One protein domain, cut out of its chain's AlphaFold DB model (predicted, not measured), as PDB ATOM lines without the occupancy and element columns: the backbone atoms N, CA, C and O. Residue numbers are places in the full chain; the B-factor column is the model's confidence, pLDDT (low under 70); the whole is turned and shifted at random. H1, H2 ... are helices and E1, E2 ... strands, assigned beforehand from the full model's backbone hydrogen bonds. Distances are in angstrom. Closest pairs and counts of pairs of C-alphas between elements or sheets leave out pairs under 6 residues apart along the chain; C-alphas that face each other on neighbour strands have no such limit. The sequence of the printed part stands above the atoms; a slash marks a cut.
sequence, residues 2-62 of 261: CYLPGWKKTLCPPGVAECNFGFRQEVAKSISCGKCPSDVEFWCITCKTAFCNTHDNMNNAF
ATOM      1  N   CYS A   2     108.309 110.682 139.270       97.31
ATOM      2  CA  CYS A   2     109.347 111.585 139.778       97.31
ATOM      3  C   CYS A   2     110.538 110.793 140.322       97.31
ATOM      4  O   CYS A   2     110.435 109.583 140.552       97.31
ATOM      5  N   TYR A   3     111.656 111.481 140.540       97.06
ATOM      6  CA  TYR A   3     112.730 110.981 141.388       97.06
ATOM      7  C   TYR A   3     112.390 111.166 142.872       97.06
ATOM      8  O   TYR A   3     111.691 112.109 143.249       97.06
ATOM      9  N   LEU A   4     112.922 110.263 143.690       93.62
ATOM     10  CA  LEU A   4     112.984 110.303 145.151       93.62
ATOM     11  C   LEU A   4     114.455 110.394 145.608       93.62
ATOM     12  O   LEU A   4     115.357 110.255 144.771       93.62
ATOM     13  N   PRO A   5     114.735 110.581 146.915       91.50
ATOM     14  CA  PRO A   5     116.102 110.580 147.423       91.50
ATOM     15  C   PRO A   5     116.872 109.318 147.004       91.50
ATOM     16  O   PRO A   5     116.334 108.207 147.008       91.50
ATOM     17  N   GLY A   6     118.133 109.501 146.604       90.31
ATOM     18  CA  GLY A   6     118.952 108.440 146.008       90.31
ATOM     19  C   GLY A   6     118.592 108.110 144.554       90.31
ATOM     20  O   GLY A   6     118.858 106.998 144.109       90.31
ATOM     21  N   TRP A   7     117.958 109.040 143.826       92.50
ATOM     22  CA  TRP A   7     117.600 108.906 142.403       92.50
ATOM     23  C   TRP A   7     116.678 107.725 142.082       92.50
ATOM     24  O   TRP A   7     116.599 107.261 140.942       92.50
ATOM     25  N   LYS A   8     115.923 107.257 143.078       94.75
ATOM     26  CA  LYS A   8     114.930 106.197 142.897       94.75
ATOM     27  C   LYS A   8     113.757 106.730 142.080       94.75
ATOM     28  O   LYS A   8     113.230 107.801 142.368       94.75
ATOM     29  N   LYS A   9     113.340 105.981 141.061       96.56
ATOM     30  CA  LYS A   9     112.182 106.309 140.220       96.56
ATOM     31  C   LYS A   9     110.905 105.834 140.906       96.56
ATOM     32  O   LYS A   9     110.857 104.699 141.367       96.56
ATOM     33  N   THR A  10     109.873 106.674 140.946       95.50
ATOM     34  CA  THR A  10     108.571 106.290 141.511       95.50
ATOM     35  C   THR A  10     107.393 106.826 140.704       95.50
ATOM     36  O   THR A  10     107.470 107.868 140.035       95.50
ATOM     37  N   LEU A  11     106.266 106.130 140.823       96.44
ATOM     38  CA  LEU A  11     104.949 106.674 140.514       96.44
ATOM     39  C   LEU A  11     104.510 107.575 141.675       96.44
ATOM     40  O   LEU A  11     104.742 107.254 142.841       96.44
ATOM     41  N   CYS A  12     103.929 108.726 141.344       96.50
ATOM     42  CA  CYS A  12     103.373 109.623 142.351       96.50
ATOM     43  C   CYS A  12     101.981 109.157 142.778       96.50
ATOM     44  O   CYS A  12     101.326 108.459 141.999       96.50
ATOM     45  N   PRO A  13     101.516 109.554 143.978       96.69
ATOM     46  CA  PRO A  13     100.147 109.292 144.400       96.69
ATOM     47  C   PRO A  13      99.120 109.782 143.362       96.69
ATOM     48  O   PRO A  13      99.388 110.772 142.666       96.69
ATOM     49  N   PRO A  14      97.942 109.137 143.261       95.94
ATOM     50  CA  PRO A  14      96.870 109.595 142.383       95.94
ATOM     51  C   PRO A  14      96.560 111.084 142.591       95.94
ATOM     52  O   PRO A  14      96.471 111.557 143.721       95.94
ATOM     53  N   GLY A  15      96.426 111.832 141.493       94.00
ATOM     54  CA  GLY A  15      96.170 113.278 141.520       94.00
ATOM     55  C   GLY A  15      97.408 114.169 141.689       94.00
ATOM     56  O   GLY A  15      97.290 115.383 141.533       94.00
ATOM     57  N   VAL A  16      98.598 113.609 141.940       96.25
ATOM     58  CA  VAL A  16      99.852 114.376 142.024       96.25
ATOM     59  C   VAL A  16     100.611 114.286 140.701       96.25
ATOM     60  O   VAL A  16     101.205 113.256 140.377       96.25
ATOM     61  N   ALA A  17     100.595 115.377 139.934       95.44
ATOM     62  CA  ALA A  17     101.221 115.448 138.611       95.44
ATOM     63  C   ALA A  17     102.595 116.136 138.623       95.44
ATOM     64  O   ALA A  17     103.351 116.023 137.658       95.44
ATOM     65  N   GLU A  18     102.920 116.866 139.687       97.12
ATOM     66  CA  GLU A  18     104.171 117.604 139.802       97.12
ATOM     67  C   GLU A  18     105.285 116.805 140.486       97.12
ATOM     68  O   GLU A  18     105.041 115.920 141.306       97.12
ATOM     69  N   CYS A  19     106.523 117.184 140.186       97.69
ATOM     70  CA  CYS A  19     107.718 116.838 140.937       97.69
ATOM     71  C   CYS A  19     108.364 118.114 141.471       97.69
ATOM     72  O   CYS A  19     108.281 119.170 140.832       97.69
ATOM     73  N   ASN A  20     109.094 118.003 142.576       96.94
ATOM     74  CA  ASN A  20     109.937 119.081 143.068       96.94
ATOM     75  C   ASN A  20     111.375 118.620 143.320       96.94
ATOM     76  O   ASN A  20     111.644 117.455 143.636       96.94
ATOM     77  N   PHE A  21     112.283 119.573 143.142       96.44
ATOM     78  CA  PHE A  21     113.690 119.467 143.500       96.44
ATOM     79  C   PHE A  21     114.073 120.720 144.275       96.44
ATOM     80  O   PHE A  21     113.842 121.830 143.792       96.44
ATOM     81  N   GLY A  22     114.673 120.555 145.447       94.19
ATOM     82  CA  GLY A  22     115.113 121.659 146.275       94.19
ATOM     83  C   GLY A  22     116.458 121.425 146.934       94.19
ATOM     84  O   GLY A  22     116.779 120.308 147.336       94.19
ATOM     85  N   PHE A  23     117.237 122.494 147.074       91.00
ATOM     86  CA  PHE A  23     118.584 122.460 147.631       91.00
ATOM     87  C   PHE A  23     118.856 123.642 148.559       91.00
ATOM     88  O   PHE A  23     118.297 124.732 148.411       91.00
ATOM     89  N   ARG A  24     119.771 123.431 149.503       85.25
ATOM     90  CA  ARG A  24     120.364 124.483 150.330       85.25
ATOM     91  C   ARG A  24     121.809 124.108 150.618       85.25
ATOM     92  O   ARG A  24     122.033 123.017 151.131       85.25
ATOM     93  N   GLN A  25     122.741 125.021 150.325       80.06
ATOM     94  CA  GLN A  25     124.181 124.816 150.545       80.06
ATOM     95  C   GLN A  25     124.653 123.468 149.976       80.06
ATOM     96  O   GLN A  25     125.161 122.631 150.708       80.06
ATOM     97  N   GLU A  26     124.369 123.227 148.692       74.19
ATOM     98  CA  GLU A  26     124.774 122.013 147.952       74.19
ATOM     99  C   GLU A  26     124.148 120.691 148.430       74.19
ATOM    100  O   GLU A  26     124.280 119.662 147.772       74.19
ATOM    101  N   VAL A  27     123.366 120.710 149.511       80.88
ATOM    102  CA  VAL A  27     122.627 119.545 149.993       80.88
ATOM    103  C   VAL A  27     121.203 119.582 149.453       80.88
ATOM    104  O   VAL A  27     120.468 120.555 149.660       80.88
ATOM    105  N   ALA A  28     120.784 118.497 148.797       80.06
ATOM    106  CA  ALA A  28     119.390 118.298 148.422       80.06
ATOM    107  C   ALA A  28     118.514 118.284 149.687       80.06
ATOM    108  O   ALA A  28     118.693 117.465 150.586       80.06
ATOM    109  N   LYS A  29     117.572 119.224 149.764       85.75
ATOM    110  CA  LYS A  29     116.596 119.343 150.856       85.75
ATOM    111  C   LYS A  29     115.250 118.735 150.494       85.75
ATOM    112  O   LYS A  29     114.499 118.363 151.388       85.75
ATOM    113  N   SER A  30     114.944 118.629 149.202       88.88
ATOM    114  CA  SER A  30     113.687 118.055 148.735       88.88
ATOM    115  C   SER A  30     113.865 117.399 147.370       88.88
ATOM    116  O   SER A  30     114.377 118.023 146.449       88.88
ATOM    117  N   ILE A  31     113.476 116.132 147.246       94.31
ATOM    118  CA  ILE A  31     113.378 115.411 145.973       94.31
ATOM    119  C   ILE A  31     112.135 114.533 146.094       94.31
ATOM    120  O   ILE A  31     112.192 113.472 146.716       94.31
ATOM    121  N   SER A  32     110.988 114.995 145.602       95.69
ATOM    122  CA  SER A  32     109.726 114.277 145.810       95.69
ATOM    123  C   SER A  32     108.661 114.585 144.755       95.69
ATOM    124  O   SER A  32     108.838 115.428 143.874       95.69
ATOM    125  N   CYS A  33     107.543 113.861 144.842       97.06
ATOM    126  CA  CYS A  33     106.300 114.213 144.164       97.06
ATOM    127  C   CYS A  33     105.646 115.434 144.829       97.06
ATOM    128  O   CYS A  33     105.750 115.623 146.039       97.06
ATOM    129  N   GLY A  34     104.920 116.221 144.043       96.31
ATOM    130  CA  GLY A  34     104.209 117.417 144.477       96.31
ATOM    131  C   GLY A  34     104.993 118.708 144.252       96.31
ATOM    132  O   GLY A  34     106.065 118.726 143.643       96.31
ATOM    133  N   LYS A  35     104.421 119.808 144.740       95.94
ATOM    134  CA  LYS A  35     104.976 121.159 144.609       95.94
ATOM    135  C   LYS A  35     106.042 121.433 145.667       95.94
ATOM    136  O   LYS A  35     106.105 120.765 146.695       95.94
ATOM    137  N   CYS A  36     106.845 122.460 145.424       94.81
ATOM    138  CA  CYS A  36     107.769 122.988 146.421       94.81
ATOM    139  C   CYS A  36     107.044 123.378 147.720       94.81
ATOM    140  O   CYS A  36     106.041 124.093 147.644       94.81
ATOM    141  N   PRO A  37     107.571 122.998 148.897       90.88
ATOM    142  CA  PRO A  37     107.068 123.482 150.178       90.88
ATOM    143  C   PRO A  37     107.090 125.015 150.246       90.88
ATOM    144  O   PRO A  37     108.086 125.649 149.886       90.88
ATOM    145  N   SER A  38     105.994 125.632 150.681       85.88
ATOM    146  CA  SER A  38     105.848 127.096 150.717       85.88
ATOM    147  C   SER A  38     106.460 127.739 151.962       85.88
ATOM    148  O   SER A  38     106.809 128.917 151.937       85.88
ATOM    149  N   ASP A  39     106.591 126.982 153.041       82.44
ATOM    150  CA  ASP A  39     106.989 127.409 154.384       82.44
ATOM    151  C   ASP A  39     108.490 127.243 154.668       82.44
ATOM    152  O   ASP A  39     108.987 127.758 155.667       82.44
ATOM    153  N   VAL A  40     109.233 126.586 153.776       84.81
ATOM    154  CA  VAL A  40     110.650 126.279 154.002       84.81
ATOM    155  C   VAL A  40     111.582 127.176 153.178       84.81
ATOM    156  O   VAL A  40     111.404 127.381 151.967       84.81
ATOM    157  N   GLU A  41     112.615 127.695 153.845       87.75
ATOM    158  CA  GLU A  41     113.652 128.556 153.268       87.75
ATOM    159  C   GLU A  41     114.765 127.738 152.601       87.75
ATOM    160  O   GLU A  41     115.818 127.447 153.177       87.75
ATOM    161  N   PHE A  42     114.506 127.344 151.360       92.38
ATOM    162  CA  PHE A  42     115.511 126.817 150.445       92.38
ATOM    163  C   PHE A  42     115.111 127.094 148.995       92.38
ATOM    164  O   PHE A  42     114.007 127.566 148.712       92.38
ATOM    165  N   TRP A  43     116.005 126.790 148.065       93.25
ATOM    166  CA  TRP A  43     115.792 126.956 146.634       93.25
ATOM    167  C   TRP A  43     115.063 125.765 146.061       93.25
ATOM    168  O   TRP A  43     115.525 124.650 146.259       93.25
ATOM    169  N   CYS A  44     113.964 125.973 145.343       95.69
ATOM    170  CA  CYS A  44     113.154 124.866 144.857       95.69
ATOM    171  C   CYS A  44     112.524 125.131 143.486       95.69
ATOM    172  O   CYS A  44     112.039 126.230 143.216       95.69
ATOM    173  N   ILE A  45     112.479 124.108 142.635       96.06
ATOM    174  CA  ILE A  45     111.702 124.111 141.391       96.06
ATOM    175  C   ILE A  45     110.567 123.100 141.462       96.06
ATOM    176  O   ILE A  45     110.687 122.046 142.081       96.06
ATOM    177  N   THR A  46     109.464 123.427 140.798       96.75
ATOM    178  CA  THR A  46     108.356 122.508 140.538       96.75
ATOM    179  C   THR A  46     108.258 122.295 139.035       96.75
ATOM    180  O   THR A  46     108.319 123.255 138.267       96.75
ATOM    181  N   CYS A  47     108.104 121.048 138.611       95.75
ATOM    182  CA  CYS A  47     108.032 120.664 137.207       95.75
ATOM    183  C   CYS A  47     106.984 119.556 137.009       95.75
ATOM    184  O   CYS A  47     106.554 118.933 137.974       95.75
ATOM    185  N   LYS A  48     106.515 119.356 135.770       95.69
ATOM    186  CA  LYS A  48     105.371 118.470 135.452       95.69
ATOM    187  C   LYS A  48     105.720 117.267 134.573       95.69
ATOM    188  O   LYS A  48     104.899 116.375 134.399       95.69
ATOM    189  N   THR A  49     106.903 117.254 133.967       95.12
ATOM    190  CA  THR A  49     107.325 116.159 133.088       95.12
ATOM    191  C   THR A  49     107.856 114.983 133.909       95.12
ATOM    192  O   THR A  49     108.268 115.138 135.058       95.12
ATOM    193  N   ALA A  50     107.819 113.771 133.352       96.38
ATOM    194  CA  ALA A  50     108.319 112.599 134.063       96.38
ATOM    195  C   ALA A  50     109.806 112.768 134.412       96.38
ATOM    196  O   ALA A  50     110.598 113.146 133.553       96.38
ATOM    197  N   PHE A  51     110.174 112.461 135.661       96.12
ATOM    198  CA  PHE A  51     111.566 112.481 136.134       96.12
ATOM    199  C   PHE A  51     112.257 113.848 135.976       96.12
ATOM    200  O   PHE A  51     113.464 113.930 135.778       96.12
ATOM    201  N   CYS A  52     111.494 114.937 136.067       96.19
ATOM    202  CA  CYS A  52     111.994 116.287 135.814       96.19
ATOM    203  C   CYS A  52     112.722 116.935 136.999       96.19
ATOM    204  O   CYS A  52     113.359 117.974 136.836       96.19
ATOM    205  N   ASN A  53     112.619 116.376 138.201       96.62
ATOM    206  CA  ASN A  53     113.240 116.922 139.402       96.62
ATOM    207  C   ASN A  53     114.720 116.513 139.504       96.62
ATOM    208  O   ASN A  53     115.094 115.707 140.351       96.62
ATOM    209  N   THR A  54     115.549 117.061 138.611       95.00
ATOM    210  CA  THR A  54     116.995 116.797 138.495       95.00
ATOM    211  C   THR A  54     117.838 118.028 138.834       95.00
ATOM    212  O   THR A  54     117.336 119.155 138.826       95.00
ATOM    213  N   HIS A  55     119.141 117.826 139.083       92.81
ATOM    214  CA  HIS A  55     120.090 118.937 139.235       92.81
ATOM    215  C   HIS A  55     120.149 119.811 137.982       92.81
ATOM    216  O   HIS A  55     120.103 121.031 138.103       92.81
ATOM    217  N   ASP A  56     120.192 119.211 136.792       94.25
ATOM    218  CA  ASP A  56     120.281 119.964 135.538       94.25
ATOM    219  C   ASP A  56     119.081 120.888 135.357       94.25
ATOM    220  O   ASP A  56     119.240 122.082 135.109       94.25
ATOM    221  N   ASN A  57     117.869 120.374 135.582       94.81
ATOM    222  CA  ASN A  57     116.666 121.196 135.509       94.81
ATOM    223  C   ASN A  57     116.657 122.276 136.590       94.81
ATOM    224  O   ASN A  57     116.236 123.401 136.326       94.81
ATOM    225  N   MET A  58     117.154 121.974 137.793       92.38
ATOM    226  CA  MET A  58     117.297 122.972 138.849       92.38
ATOM    227  C   MET A  58     118.255 124.093 138.448       92.38
ATOM    228  O   MET A  58     117.937 125.265 138.658       92.38
ATOM    229  N   ASN A  59     119.405 123.761 137.870       91.31
ATOM    230  CA  ASN A  59     120.422 124.723 137.457       91.31
ATOM    231  C   ASN A  59     119.922 125.584 136.293       91.31
ATOM    232  O   ASN A  59     120.002 126.811 136.369       91.31
ATOM    233  N   ASN A  60     119.300 124.951 135.297       93.69
ATOM    234  CA  ASN A  60     118.799 125.597 134.084       93.69
ATOM    235  C   ASN A  60     117.516 126.408 134.303       93.69
ATOM    236  O   ASN A  60     117.222 127.316 133.528       93.69
ATOM    237  N   ALA A  61     116.742 126.115 135.349       94.69
ATOM    238  CA  ALA A  61     115.527 126.864 135.631       94.69
ATOM    239  C   ALA A  61     115.824 128.345 135.910       94.69
ATOM    240  O   ALA A  61     116.709 128.694 136.704       94.69
ATOM    241  N   PHE A  62     115.002 129.219 135.332       96.62
ATOM    242  CA  PHE A  62     114.907 130.604 135.765       96.62
ATOM    243  C   PHE A  62     114.233 130.655 137.140       96.62
ATOM    244  O   PHE A  62     113.182 130.042 137.346       96.62
TER     245      PHE A  62
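This is residues 2 to 62 of the 261 residues of the protein "Hypothetical protein" of Meloidogyne enterolobii (UniProt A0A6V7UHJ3). A small three-stranded antiparallel sheet, E4, E3 and E5, has one short helix, H1, over one face, and a little two-stranded hairpin, E1 and E2, packs by E1 on E4. The rest is largely loops. The printed part has 61 residues, under half of them in named elements, in the order E1, E2, E3, E4, E5, H1; the class is mostly strand. It is compact, with a radius of gyration of the C-alphas of 10.6 A, and spans 31 by 23 by 22 A.

E1 is residues 2 to 4, with C-alpha 2 at (109.347, 111.585, 139.778), and E2 is residues 8 to 10. E3, residues 19 to 24, is 17.5 A long; E4, residues 27 to 33, 18.1 A; E5, residues 43 to 47, 13.7 A. H1, residues 55 to 60, ends with C-alpha 60 at (118.799, 125.597, 134.084).

E1 and E2 form an antiparallel hairpin, with N 4 and O 8 2.8 A apart. The closest C-alphas of E1 and E4, those of Leu 4 and Ser 32, are 5.2 A apart. E3 and E4 form a hairpin, antiparallel at 167 degrees, with N 22 and O 30 at 2.7 A. E3 and E5 are antiparallel at 168 degrees, with N 19 and O 47 at 2.8 A. H1 is on this sheet at a height of 9.0 A, only just over E3 and E5, with 3 of its C-alphas falling on each. On the local plane it runs across the strands, at 90 degrees to E3. The closest C-alphas of H1 and E5 are those of Met 58 and Ile 45, 6.3 A apart. In H1 every O i to N i+4 pair is within hydrogen-bond range. E2 and H1 are apart.

The farthest C-alphas, those of Pro 14 and Gln 25, are 32.3 A apart. The printed part has no cut and no long link. Mean pLDDT of the printed part is 92.9, and no printed residue is under 70.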